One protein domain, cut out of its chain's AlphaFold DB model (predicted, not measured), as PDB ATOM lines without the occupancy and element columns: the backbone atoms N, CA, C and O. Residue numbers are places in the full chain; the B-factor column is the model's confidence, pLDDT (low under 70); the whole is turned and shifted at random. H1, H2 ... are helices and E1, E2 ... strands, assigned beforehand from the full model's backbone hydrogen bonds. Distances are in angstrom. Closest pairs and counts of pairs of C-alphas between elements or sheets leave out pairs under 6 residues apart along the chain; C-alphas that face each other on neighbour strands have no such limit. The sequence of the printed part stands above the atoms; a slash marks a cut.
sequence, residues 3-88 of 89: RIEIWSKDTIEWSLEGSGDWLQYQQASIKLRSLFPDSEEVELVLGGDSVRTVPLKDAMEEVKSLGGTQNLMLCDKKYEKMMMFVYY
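AT A GLANCE: This is residues 3 to 88 of the 89 residues of an uncharacterized protein of Candidatus Dadabacteria bacterium RIFCSPHIGHO2_12_FULL_53_21 (UniProt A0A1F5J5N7). One strongly twisted sheet of six strands forms a wall, with two helices over one face and the other face bare. The long helix H1 covers the half around E1 and E6, the short helix H2 the half around E5 and E3, and both run along the strands. The printed part has 86 residues with two named helices and six named strands, which come along the chain as E1 E2 H1 E3 E4 H2 E5 E6; the sheet's order is E2 E1 E6 E5 E3 E4, antiparallel throughout, and the class is mixed, helices and strands. The whole is compact, with a radius of gyration of the C-alphas of 11.6 A, and rounded, spanning 30 by 25 by 25 A.

IN THESE COORDINATES: E1 is residues 3 to 8, 16.4 A long, beginning at C-alpha 3 (19.647, 32.289, -97.964). E2, residues 11 to 18, is 20.6 A long and bends by 57 degrees at residue 14. E6, residues 81 to 87, measures 19.6 A and ends at C-alpha 87 (13.908, 32.387, -94.754). E5 is residues 72 to 75, 10.0 A; E3 is residues 41 to 46, 16.0 A; E4 is residues 50 to 55, 16.5 A. H1, residues 22 to 35, runs 19.8 A from C-alpha 22 (19.332, 18.847, -97.654). H2, residues 59 to 66, is 10.9 A long.

HOW THE PARTS SIT: From edge to edge of the sheet the strands' lines turn by 98 degrees. Inner strands E1 and E6 are antiparallel at 159 degrees, with N 5 and O 84 2.9 A apart, within hydrogen-bond range. E6 and E5 are antiparallel neighbours at 172 degrees, with N 83 and O 74 2.8 A apart, within hydrogen-bond range, and E5 and E3 are antiparallel neighbours at 150 degrees, with N 45 and O 73 2.8 A apart, also within hydrogen-bond range. The edge strands are E2, with N 6 and O 14 2.9 A apart across to E1, and E4, with N 44 and O 52 2.8 A apart across from E3. E1 and E2, E3 and E4, and E5 and E6 are hairpins. H1 is on the sheet at a height of 8.7 A, over E6 and only just not over E1, on which 2 of its C-alphas fall; its line stands at 2 degrees to E6 on the local plane. H2 is on the same face at a height of 8.4 A, over E5, at 16 degrees on the local plane. E4, H2 and E5 form a split strand-helix-strand unit, two strands running the same way with E3 between them, and its crossover is right-handed. H1 and H2 are close but not clearly touching; their closest C-alphas, of Ser 29 and Met 60, are 6.4 A apart. They run opposite ways at a steep tilt of 41 degrees. In both helices every O i to N i+4 pair is within hydrogen-bond range. The whole has two layers, the sheet E2 E1 E6 E5 E3 E4 as one and the helices H1 and H2 on one face of it as the other.

THE WHOLE: The two C-alphas farthest apart, of Asp 38 and Tyr 88, are 31.5 A apart. The printed part has no cut, and each link is tight. The mean pLDDT of the printed part is 91.5; residues 48 to 49 are under 70.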
ATOM      1  N   ARG A   3      18.296  31.752 -97.780       96.25
ATOM      2  CA  ARG A   3      19.647  32.289 -97.964       96.25
ATOM      3  C   ARG A   3      20.432  32.141 -96.670       96.25
ATOM      4  O   ARG A   3      19.962  32.543 -95.613       96.25
ATOM      5  N   ILE A   4      21.615  31.549 -96.762       97.06
ATOM      6  CA  ILE A   4      22.523  31.354 -95.635       97.06
ATOM      7  C   ILE A   4      23.708  32.283 -95.836       97.06
ATOM      8  O   ILE A   4      24.304  32.280 -96.909       97.06
ATOM      9  N   GLU A   5      24.057  33.071 -94.830       96.94
ATOM     10  CA  GLU A   5      25.131  34.060 -94.909       96.94
ATOM     11  C   GLU A   5      26.106  33.880 -93.757       96.94
ATOM     12  O   GLU A   5      25.694  33.576 -92.643       96.94
ATOM     13  N   ILE A   6      27.390  34.112 -94.010       96.44
ATOM     14  CA  ILE A   6      28.398  34.251 -92.962       96.44
ATOM     15  C   ILE A   6      28.773  35.717 -92.866       96.44
ATOM     16  O   ILE A   6      29.145  36.329 -93.869       96.44
ATOM     17  N   TRP A   7      28.688  36.243 -91.653       94.06
ATOM     18  CA  TRP A   7      28.994  37.619 -91.317       94.06
ATOM     19  C   TRP A   7      30.148  37.681 -90.324       94.06
ATOM     20  O   TRP A   7      30.177  36.933 -89.344       94.06
ATOM     21  N   SER A   8      31.045  38.634 -90.559       89.25
ATOM     22  CA  SER A   8      32.131  38.997 -89.654       89.25
ATOM     23  C   SER A   8      32.153  40.517 -89.514       89.25
ATOM     24  O   SER A   8      32.303  41.209 -90.521       89.25
ATOM     25  N   LYS A   9      31.999  41.040 -88.285       79.31
ATOM     26  CA  LYS A   9      32.075  42.489 -87.966       79.31
ATOM     27  C   LYS A   9      31.389  43.394 -89.013       79.31
ATOM     28  O   LYS A   9      32.018  44.300 -89.551       79.31
ATOM     29  N   ASP A  10      30.138  43.092 -89.353       80.25
ATOM     30  CA  ASP A  10      29.286  43.838 -90.304       80.25
ATOM     31  C   ASP A  10      29.536  43.616 -91.808       80.25
ATOM     32  O   ASP A  10      28.909  44.274 -92.638       80.25
ATOM     33  N   THR A  11      30.393  42.668 -92.200       88.56
ATOM     34  CA  THR A  11      30.605  42.318 -93.617       88.56
ATOM     35  C   THR A  11      30.172  40.885 -93.911       88.56
ATOM     36  O   THR A  11      30.501  39.970 -93.156       88.56
ATOM     37  N   ILE A  12      29.472  40.676 -95.034       92.38
ATOM     38  CA  ILE A  12      29.175  39.335 -95.558       92.38
ATOM     39  C   ILE A  12      30.444  38.765 -96.195       92.38
ATOM     40  O   ILE A  12      30.933  39.289 -97.194       92.38
ATOM     41  N   GLU A  13      30.948  37.660 -95.654       94.50
ATOM     42  CA  GLU A  13      32.116  36.950 -96.192       94.50
ATOM     43  C   GLU A  13      31.723  35.827 -97.155       94.50
ATOM     44  O   GLU A  13      32.496  35.426 -98.027       94.50
ATOM     45  N   TRP A  14      30.514  35.291 -96.996       95.75
ATOM     46  CA  TRP A  14      30.007  34.195 -97.809       95.75
ATOM     47  C   TRP A  14      28.481  34.181 -97.803       95.75
ATOM     48  O   TRP A  14      27.858  34.503 -96.794       95.75
ATOM     49  N   SER A  15      27.882  33.772 -98.918       96.25
ATOM     50  CA  SER A  15      26.435  33.617 -99.049       96.25
ATOM     51  C   SER A  15      26.102  32.411 -99.922       96.25
ATOM     52  O   SER A  15      26.823  32.101-100.874       96.25
ATOM     53  N   LEU A  16      25.013  31.730 -99.583       96.25
ATOM     54  CA  LEU A  16      24.464  30.597-100.312       96.25
ATOM     55  C   LEU A  16      22.943  30.693-100.344       96.25
ATOM     56  O   LEU A  16      22.269  30.485 -99.333       96.25
ATOM     57  N   GLU A  17      22.410  30.963-101.527       96.19
ATOM     58  CA  GLU A  17      20.976  30.974-101.793       96.19
ATOM     59  C   GLU A  17      20.512  29.620-102.338       96.19
ATOM     60  O   GLU A  17      21.227  28.960-103.093       96.19
ATOM     61  N   GLY A  18      19.315  29.193-101.940       93.94
ATOM     62  CA  GLY A  18      18.760  27.908-102.334       93.94
ATOM     63  C   GLY A  18      17.330  27.685-101.847       93.94
ATOM     64  O   GLY A  18      16.668  28.559-101.282       93.94
ATOM     65  N   SER A  19      16.826  26.482-102.098       92.00
ATOM     66  CA  SER A  19      15.454  26.077-101.776       92.00
ATOM     67  C   SER A  19      15.252  25.694-100.305       92.00
ATOM     68  O   SER A  19      14.112  25.485 -99.895       92.00
ATOM     69  N   GLY A  20      16.319  25.619 -99.502       90.94
ATOM     70  CA  GLY A  20      16.290  25.028 -98.164       90.94
ATOM     71  C   GLY A  20      16.352  23.500 -98.180       90.94
ATOM     72  O   GLY A  20      15.824  22.857 -97.273       90.94
ATOM     73  N   ASP A  21      16.947  22.905 -99.216       92.31
ATOM     74  CA  ASP A  21      17.095  21.456 -99.330       92.31
ATOM     75  C   ASP A  21      18.244  20.888 -98.478       92.31
ATOM     76  O   ASP A  21      19.032  21.595 -97.842       92.31
ATOM     77  N   TRP A  22      18.336  19.555 -98.455       92.00
ATOM     78  CA  TRP A  22      19.332  18.847 -97.654       92.00
ATOM     79  C   TRP A  22      20.776  19.233 -98.025       92.00
ATOM     80  O   TRP A  22      21.633  19.284 -97.140       92.00
ATOM     81  N   LEU A  23      21.031  19.515 -99.307       95.38
ATOM     82  CA  LEU A  23      22.359  19.805 -99.834       95.38
ATOM     83  C   LEU A  23      22.817  21.191 -99.377       95.38
ATOM     84  O   LEU A  23      23.954  21.340 -98.927       95.38
ATOM     85  N   GLN A  24      21.922  22.181 -99.419       95.12
ATOM     86  CA  GLN A  24      22.204  23.529 -98.931       95.12
ATOM     87  C   GLN A  24      22.599  23.503 -97.447       95.12
ATOM     88  O   GLN A  24      23.619  24.076 -97.053       95.12
ATOM     89  N   TYR A  25      21.856  22.759 -96.623       94.62
ATOM     90  CA  TYR A  25      22.207  22.596 -95.213       94.62
ATOM     91  C   TYR A  25      23.501  21.804 -94.997       94.62
ATOM     92  O   TYR A  25      24.237  22.092 -94.057       94.62
ATOM     93  N   GLN A  26      23.810  20.811 -95.835       94.88
ATOM     94  CA  GLN A  26      25.076  20.080 -95.737       94.88
ATOM     95  C   GLN A  26      26.272  21.008 -95.992       94.88
ATOM     96  O   GLN A  26      27.256  20.967 -95.250       94.88
ATOM     97  N   GLN A  27      26.180  21.875 -97.003       95.50
ATOM     98  CA  GLN A  27      27.208  22.874 -97.301       95.50
ATOM     99  C   GLN A  27      27.367  23.875 -96.149       95.50
ATOM    100  O   GLN A  27      28.492  24.166 -95.734       95.50
ATOM    101  N   ALA A  28      26.251  24.331 -95.573       95.62
ATOM    102  CA  ALA A  28      26.263  25.191 -94.395       95.62
ATOM    103  C   ALA A  28      26.917  24.511 -93.182       95.62
ATOM    104  O   ALA A  28      27.736  25.132 -92.513       95.62
ATOM    105  N   SER A  29      26.655  23.223 -92.932       94.81
ATOM    106  CA  SER A  29      27.278  22.473 -91.826       94.81
ATOM    107  C   SER A  29      28.798  22.416 -91.927       94.81
ATOM    108  O   SER A  29      29.490  22.491 -90.912       94.81
ATOM    109  N   ILE A  30      29.330  22.273 -93.144       94.88
ATOM    110  CA  ILE A  30      30.779  22.280 -93.377       94.88
ATOM    111  C   ILE A  30      31.341  23.658 -93.023       94.88
ATOM    112  O   ILE A  30      32.309  23.756 -92.271       94.88
ATOM    113  N   LYS A  31      30.697  24.724 -93.512       95.44
ATOM    114  CA  LYS A  31      31.109  26.099 -93.226       95.44
ATOM    115  C   LYS A  31      31.003  26.454 -91.746       95.44
ATOM    116  O   LYS A  31      31.894  27.122 -91.238       95.44
ATOM    117  N   LEU A  32      29.977  25.970 -91.053       94.75
ATOM    118  CA  LEU A  32      29.759  26.214 -89.629       94.75
ATOM    119  C   LEU A  32      30.930  25.692 -88.786       94.75
ATOM    120  O   LEU A  32      31.459  26.420 -87.951       94.75
ATOM    121  N   ARG A  33      31.395  24.464 -89.057       92.88
ATOM    122  CA  ARG A  33      32.567  23.889 -88.373       92.88
ATOM    123  C   ARG A  33      33.849  24.666 -88.667       92.88
ATOM    124  O   ARG A  33      34.690  24.796 -87.792       92.88
ATOM    125  N   SER A  34      34.003  25.190 -89.884       92.62
ATOM    126  CA  SER A  34      35.138  26.061 -90.219       92.62
ATOM    127  C   SER A  34      35.045  27.443 -89.567       92.62
ATOM    128  O   SER A  34      36.076  28.053 -89.300       92.62
ATOM    129  N   LEU A  35      33.832  27.947 -89.330       93.19
ATOM    130  CA  LEU A  35      33.599  29.251 -88.713       93.19
ATOM    131  C   LEU A  35      33.943  29.229 -87.216       93.19
ATOM    132  O   LEU A  35      34.572  30.169 -86.719       93.19
ATOM    133  N   PHE A  36      33.610  28.120 -86.548       92.88
ATOM    134  CA  PHE A  36      33.797  27.885 -85.115       92.88
ATOM    135  C   PHE A  36      34.667  26.636 -84.840       92.88
ATOM    136  O   PHE A  36      34.182  25.667 -84.255       92.88
ATOM    137  N   PRO A  37      35.942  26.612 -85.275       90.25
ATOM    138  CA  PRO A  37      36.768  25.399 -85.242       90.25
ATOM    139  C   PRO A  37      37.094  24.918 -83.822       90.25
ATOM    140  O   PRO A  37      37.223  23.716 -83.604       90.25
ATOM    141  N   ASP A  38      37.181  25.846 -82.868       90.00
ATOM    142  CA  ASP A  38      37.577  25.581 -81.481       90.00
ATOM    143  C   ASP A  38      36.396  25.677 -80.497       90.00
ATOM    144  O   ASP A  38      36.590  25.737 -79.285       90.00
ATOM    145  N   SER A  39      35.159  25.766 -80.999       91.69
ATOM    146  CA  SER A  39      33.970  25.941 -80.160       91.69
ATOM    147  C   SER A  39      33.224  24.625 -79.970       91.69
ATOM    148  O   SER A  39      32.864  23.953 -80.934       91.69
ATOM    149  N   GLU A  40      32.930  24.272 -78.721       93.44
ATOM    150  CA  GLU A  40      32.053  23.134 -78.404       93.44
ATOM    151  C   GLU A  40      30.568  23.504 -78.509       93.44
ATOM    152  O   GLU A  40      29.723  22.660 -78.814       93.44
ATOM    153  N   GLU A  41      30.258  24.783 -78.302       95.12
ATOM    154  CA  GLU A  41      28.914  25.351 -78.259       95.12
ATOM    155  C   GLU A  41      28.845  26.674 -79.028       95.12
ATOM    156  O   GLU A  41      29.841  27.388 -79.159       95.12
ATOM    157  N   VAL A  42      27.654  26.996 -79.523       96.19
ATOM    158  CA  VAL A  42      27.327  28.257 -80.199       96.19
ATOM    159  C   VAL A  42      26.001  28.791 -79.678       96.19
ATOM    160  O   VAL A  42      25.168  28.041 -79.164       96.19
ATOM    161  N   GLU A  43      25.794  30.094 -79.808       95.81
ATOM    162  CA  GLU A  43      24.513  30.719 -79.507       95.81
ATOM    163  C   GLU A  43      23.607  30.637 -80.732       95.81
ATOM    164  O   GLU A  43      24.002  31.002 -81.836       95.81
ATOM    165  N   LEU A  44      22.389  30.142 -80.534       95.50
ATOM    166  CA  LEU A  44      21.311  30.165 -81.505       95.50
ATOM    167  C   LEU A  44      20.340  31.277 -81.118       95.50
ATOM    168  O   LEU A  44      19.628  31.173 -80.116       95.50
ATOM    169  N   VAL A  45      20.315  32.321 -81.938       93.56
ATOM    170  CA  VAL A  45      19.413  33.463 -81.813       93.56
ATOM    171  C   VAL A  45      18.176  33.226 -82.671       93.56
ATOM    172  O   VAL A  45      18.261  32.940 -83.868       93.56
ATOM    173  N   LEU A  46      17.022  33.357 -82.034       88.69
ATOM    174  CA  LEU A  46      15.689  33.220 -82.593       88.69
ATOM    175  C   LEU A  46      15.037  34.605 -82.590       88.69
ATOM    176  O   LEU A  46      14.780  35.142 -81.514       88.69
ATOM    177  N   GLY A  47      14.776  35.177 -83.769       71.44
ATOM    178  CA  GLY A  47      13.901  36.348 -83.927       71.44
ATOM    179  C   GLY A  47      14.034  37.445 -82.855       71.44
ATOM    180  O   GLY A  47      13.092  37.679 -82.103       71.44
ATOM    181  N   GLY A  48      15.181  38.129 -82.801       66.12
ATOM    182  CA  GLY A  48      15.391  39.342 -81.999       66.12
ATOM    183  C   GLY A  48      15.859  39.102 -80.563       66.12
ATOM    184  O   GLY A  48      16.927  39.588 -80.210       66.12
ATOM    185  N   ASP A  49      15.115  38.328 -79.766       69.94
ATOM    186  CA  ASP A  49      15.281  38.372 -78.299       69.94
ATOM    187  C   ASP A  49      15.499  37.014 -77.616       69.94
ATOM    188  O   ASP A  49      15.837  36.965 -76.432       69.94
ATOM    189  N   SER A  50      15.317  35.891 -78.319       85.62
ATOM    190  CA  SER A  50      15.485  34.567 -77.712       85.62
ATOM    191  C   SER A  50      16.818  33.953 -78.122       85.62
ATOM    192  O   SER A  50      17.018  33.570 -79.272       85.62
ATOM    193  N   VAL A  51      17.740  33.869 -77.164       91.38
ATOM    194  CA  VAL A  51      19.077  33.289 -77.342       91.38
ATOM    195  C   VAL A  51      19.182  32.026 -76.504       91.38
ATOM    196  O   VAL A  51      18.876  32.035 -75.310       91.38
ATOM    197  N   ARG A  52      19.642  30.932 -77.111       92.62
ATOM    198  CA  ARG A  52      19.987  29.707 -76.383       92.62
ATOM    199  C   ARG A  52      21.321  29.149 -76.843       92.62
ATOM    200  O   ARG A  52      21.645  29.192 -78.024       92.62
ATOM    201  N   THR A  53      22.069  28.579 -75.915       95.12
ATOM    202  CA  THR A  53      23.321  27.886 -76.216       95.12
ATOM    203  C   THR A  53      23.026  26.458 -76.660       95.12
ATOM    204  O   THR A  53      22.266  25.747 -76.001       95.12
ATOM    205  N   VAL A  54      23.615  26.041 -77.779       95.56
ATOM    206  CA  VAL A  54      23.479  24.686 -78.328       95.56
ATOM    207  C   VAL A  54      24.859  24.102 -78.645       95.56
ATOM    208  O   VAL A  54      25.749  24.845 -79.072       95.56
ATOM    209  N   PRO A  55      25.071  22.785 -78.480       96.00
ATOM    210  CA  PRO A  55      26.303  22.145 -78.926       96.00
ATOM    211  C   PRO A  55      26.513  22.345 -80.431       96.00
ATOM    212  O   PRO A  55      25.591  22.145 -81.224       96.00
ATOM    213  N   LEU A  56      27.741  22.662 -80.857       94.88
ATOM    214  CA  LEU A  56      28.071  22.899 -82.271       94.88
ATOM    215  C   LEU A  56      27.692  21.703 -83.160       94.88
ATOM    216  O   LEU A  56      27.264  21.873 -84.302       94.88
ATOM    217  N   LYS A  57      27.832  20.483 -82.627       94.50
ATOM    218  CA  LYS A  57      27.472  19.238 -83.319       94.50
ATOM    219  C   LYS A  57      25.974  19.123 -83.644       94.50
ATOM    220  O   LYS A  57      25.657  18.517 -84.663       94.50
ATOM    221  N   ASP A  58      25.112  19.744 -82.839       95.69
ATOM    222  CA  ASP A  58      23.649  19.634 -82.923       95.69
ATOM    223  C   ASP A  58      23.024  20.913 -83.528       95.69
ATOM    224  O   ASP A  58      21.879  20.916 -83.976       95.69
ATOM    225  N   ALA A  59      23.794  22.005 -83.615       95.31
ATOM    226  CA  ALA A  59      23.331  23.328 -84.033       95.31
ATOM    227  C   ALA A  59      22.582  23.346 -85.379       95.31
ATOM    228  O   ALA A  59      21.574  24.035 -85.517       95.31
ATOM    229  N   MET A  60      23.033  22.576 -86.378       95.19
ATOM    230  CA  MET A  60      22.343  22.531 -87.674       95.19
ATOM    231  C   MET A  60      21.003  21.787 -87.606       95.19
ATOM    232  O   MET A  60      20.080  22.111 -88.350       95.19
ATOM    233  N   GLU A  61      20.885  20.776 -86.746       94.38
ATOM    234  CA  GLU A  61      19.620  20.060 -86.552       94.38
ATOM    235  C   GLU A  61      18.589  20.978 -85.897       94.38
ATOM    236  O   GLU A  61      17.446  21.036 -86.348       94.38
ATOM    237  N   GLU A  62      19.025  21.779 -84.926       94.44
ATOM    238  CA  GLU A  62      18.207  22.815 -84.292       94.44
ATOM    239  C   GLU A  62      17.775  23.910 -85.277       94.44
ATOM    240  O   GLU A  62      16.627  24.351 -85.266       94.44
ATOM    241  N   VAL A  63      18.663  24.334 -86.180       94.19
ATOM    242  CA  VAL A  63      18.297  25.283 -87.243       94.19
ATOM    243  C   VAL A  63      17.248  24.683 -88.178       94.19
ATOM    244  O   VAL A  63      16.274  25.348 -88.519       94.19
ATOM    245  N   LYS A  64      17.409  23.419 -88.583       91.88
ATOM    246  CA  LYS A  64      16.448  22.738 -89.462       91.88
ATOM    247  C   LYS A  64      15.087  22.543 -88.803       91.88
ATOM    248  O   LYS A  64      14.082  22.664 -89.496       91.88
ATOM    249  N   SER A  65      15.049  22.220 -87.511       91.50
ATOM    250  CA  SER A  65      13.795  21.979 -86.787       91.50
ATOM    251  C   SER A  65      12.968  23.255 -86.612       91.50
ATOM    252  O   SER A  65      11.740  23.190 -86.590       91.50
ATOM    253  N   LEU A  66      13.632  24.412 -86.533       89.06
ATOM    254  CA  LEU A  66      13.006  25.727 -86.370       89.06
ATOM    255  C   LEU A  66      12.820  26.497 -87.686       89.06
ATOM    256  O   LEU A  66      12.039  27.452 -87.748       89.06
ATOM    257  N   GLY A  67      13.561  26.111 -88.722       82.00
ATOM    258  CA  GLY A  67      13.628  26.803 -90.000       82.00
ATOM    259  C   GLY A  67      12.276  26.942 -90.700       82.00
ATOM    260  O   GLY A  67      11.388  26.103 -90.573       82.00
ATOM    261  N   GLY A  68      12.121  28.023 -91.466       79.50
ATOM    262  CA  GLY A  68      10.910  28.312 -92.244       79.50
ATOM    263  C   GLY A  68       9.827  29.098 -91.500       79.50
ATOM    264  O   GLY A  68       8.896  29.575 -92.141       79.50
ATOM    265  N   THR A  69       9.957  29.289 -90.183       77.38
ATOM    266  CA  THR A  69       9.043  30.140 -89.393       77.38
ATOM    267  C   THR A  69       9.598  31.541 -89.130       77.38
ATOM    268  O   THR A  69       8.834  32.496 -89.018       77.38
ATOM    269  N   GLN A  70      10.923  31.670 -89.045       87.19
ATOM    270  CA  GLN A  70      11.622  32.912 -88.723       87.19
ATOM    271  C   GLN A  70      13.092  32.835 -89.139       87.19
ATOM    272  O   GLN A  70      13.619  31.747 -89.379       87.19
ATOM    273  N   ASN A  71      13.762  33.987 -89.172       92.12
ATOM    274  CA  ASN A  71      15.206  34.040 -89.362       92.12
ATOM    275  C   ASN A  71      15.932  33.550 -88.108       92.12
ATOM    276  O   ASN A  71      15.512  33.823 -86.980       92.12
ATOM    277  N   LEU A  72      17.031  32.840 -88.332       94.62
ATOM    278  CA  LEU A  72      17.852  32.241 -87.286       94.62
ATOM    279  C   LEU A  72      19.295  32.706 -87.455       94.62
ATOM    280  O   LEU A  72      19.740  32.960 -88.574       94.62
ATOM    281  N   MET A  73      20.041  32.780 -86.360       95.06
ATOM    282  CA  MET A  73      21.467  33.089 -86.403       95.06
ATOM    283  C   MET A  73      22.230  32.192 -85.437       95.06
ATOM    284  O   MET A  73      21.833  32.046 -84.288       95.06
ATOM    285  N   LEU A  74      23.326  31.606 -85.913       96.06
ATOM    286  CA  LEU A  74      24.323  30.944 -85.079       96.06
ATOM    287  C   LEU A  74      25.515  31.877 -84.900       96.06
ATOM    288  O   LEU A  74      26.067  32.336 -85.898       96.06
ATOM    289  N   CYS A  75      25.932  32.150 -83.670       94.75
ATOM    290  CA  CYS A  75      27.053  33.047 -83.397       94.75
ATOM    291  C   CYS A  75      27.929  32.578 -82.233       94.75
ATOM    292  O   CYS A  75      27.548  31.715 -81.437       94.75
ATOM    293  N   ASP A  76      29.132  33.144 -82.146       91.06
ATOM    294  CA  ASP A  76      29.938  33.057 -80.935       91.06
ATOM    295  C   ASP A  76      29.411  34.022 -79.860       91.06
ATOM    296  O   ASP A  76      28.681  34.967 -80.150       91.06
ATOM    297  N   LYS A  77      29.837  33.827 -78.604       84.44
ATOM    298  CA  LYS A  77      29.410  34.652 -77.452       84.44
ATOM    299  C   LYS A  77      29.723  36.148 -77.598       84.44
ATOM    300  O   LYS A  77      29.213  36.964 -76.836       84.44
ATOM    301  N   LYS A  78      30.632  36.508 -78.508       84.44
ATOM    302  CA  LYS A  78      31.037  37.895 -78.774       84.44
ATOM    303  C   LYS A  78      30.378  38.490 -80.017       84.44
ATOM    304  O   LYS A  78      30.627  39.661 -80.293       84.44
ATOM    305  N   TYR A  79      29.557  37.725 -80.741       84.88
ATOM    306  CA  TYR A  79      28.927  38.142 -81.999       84.88
ATOM    307  C   TYR A  79      29.947  38.612 -83.055       84.88
ATOM    308  O   TYR A  79      29.637  39.420 -83.928       84.88
ATOM    309  N   GLU A  80      31.186  38.119 -82.989       87.50
ATOM    310  CA  GLU A  80      32.243  38.467 -83.940       87.50
ATOM    311  C   GLU A  80      32.100  37.673 -85.239       87.50
ATOM    312  O   GLU A  80      32.439  38.187 -86.308       87.50
ATOM    313  N   LYS A  81      31.593  36.438 -85.140       90.94
ATOM    314  CA  LYS A  81      31.342  35.538 -86.265       90.94
ATOM    315  C   LYS A  81      29.925  35.005 -86.189       90.94
ATOM    316  O   LYS A  81      29.518  34.436 -85.177       90.94
ATOM    317  N   MET A  82      29.187  35.150 -87.280       94.94
ATOM    318  CA  MET A  82      27.773  34.804 -87.332       94.94
ATOM    319  C   MET A  82      27.465  34.028 -88.611       94.94
ATOM    320  O   MET A  82      27.991  34.335 -89.678       94.94
ATOM    321  N   MET A  83      26.585  33.038 -88.515       96.75
ATOM    322  CA  MET A  83      25.944  32.387 -89.648       96.75
ATOM    323  C   MET A  83      24.442  32.659 -89.572       96.75
ATOM    324  O   MET A  83      23.765  32.150 -88.682       96.75
ATOM    325  N   MET A  84      23.928  33.462 -90.498       95.44
ATOM    326  CA  MET A  84      22.510  33.796 -90.596       95.44
ATOM    327  C   MET A  84      21.782  32.853 -91.549       95.44
ATOM    328  O   MET A  84      22.292  32.520 -92.615       95.44
ATOM    329  N   PHE A  85      20.559  32.482 -91.188       95.50
ATOM    330  CA  PHE A  85      19.620  31.712 -91.993       95.50
ATOM    331  C   PHE A  85      18.391  32.585 -92.236       95.50
ATOM    332  O   PHE A  85      17.579  32.805 -91.335       95.50
ATOM    333  N   VAL A  86      18.287  33.113 -93.453       94.25
ATOM    334  CA  VAL A  86      17.235  34.037 -93.873       94.25
ATOM    335  C   VAL A  86      16.199  33.278 -94.691       94.25
ATOM    336  O   VAL A  86      16.471  32.855 -95.819       94.25
ATOM    337  N   TYR A  87      15.013  33.098 -94.118       91.00
ATOM    338  CA  TYR A  87      13.908  32.387 -94.754       91.00
ATOM    339  C   TYR A  87      12.960  33.388 -95.413       91.00
ATOM    340  O   TYR A  87      12.403  34.264 -94.757       91.00
ATOM    341  N   TYR A  88      12.758  33.233 -96.717       85.00
ATOM    342  CA  TYR A  88      11.755  33.969 -97.482       85.00
ATOM    343  C   TYR A  88      10.527  33.081 -97.677       85.00
ATOM    344  O   TYR A  88      10.681  31.911 -98.061       85.00
TER     345      TYR A  88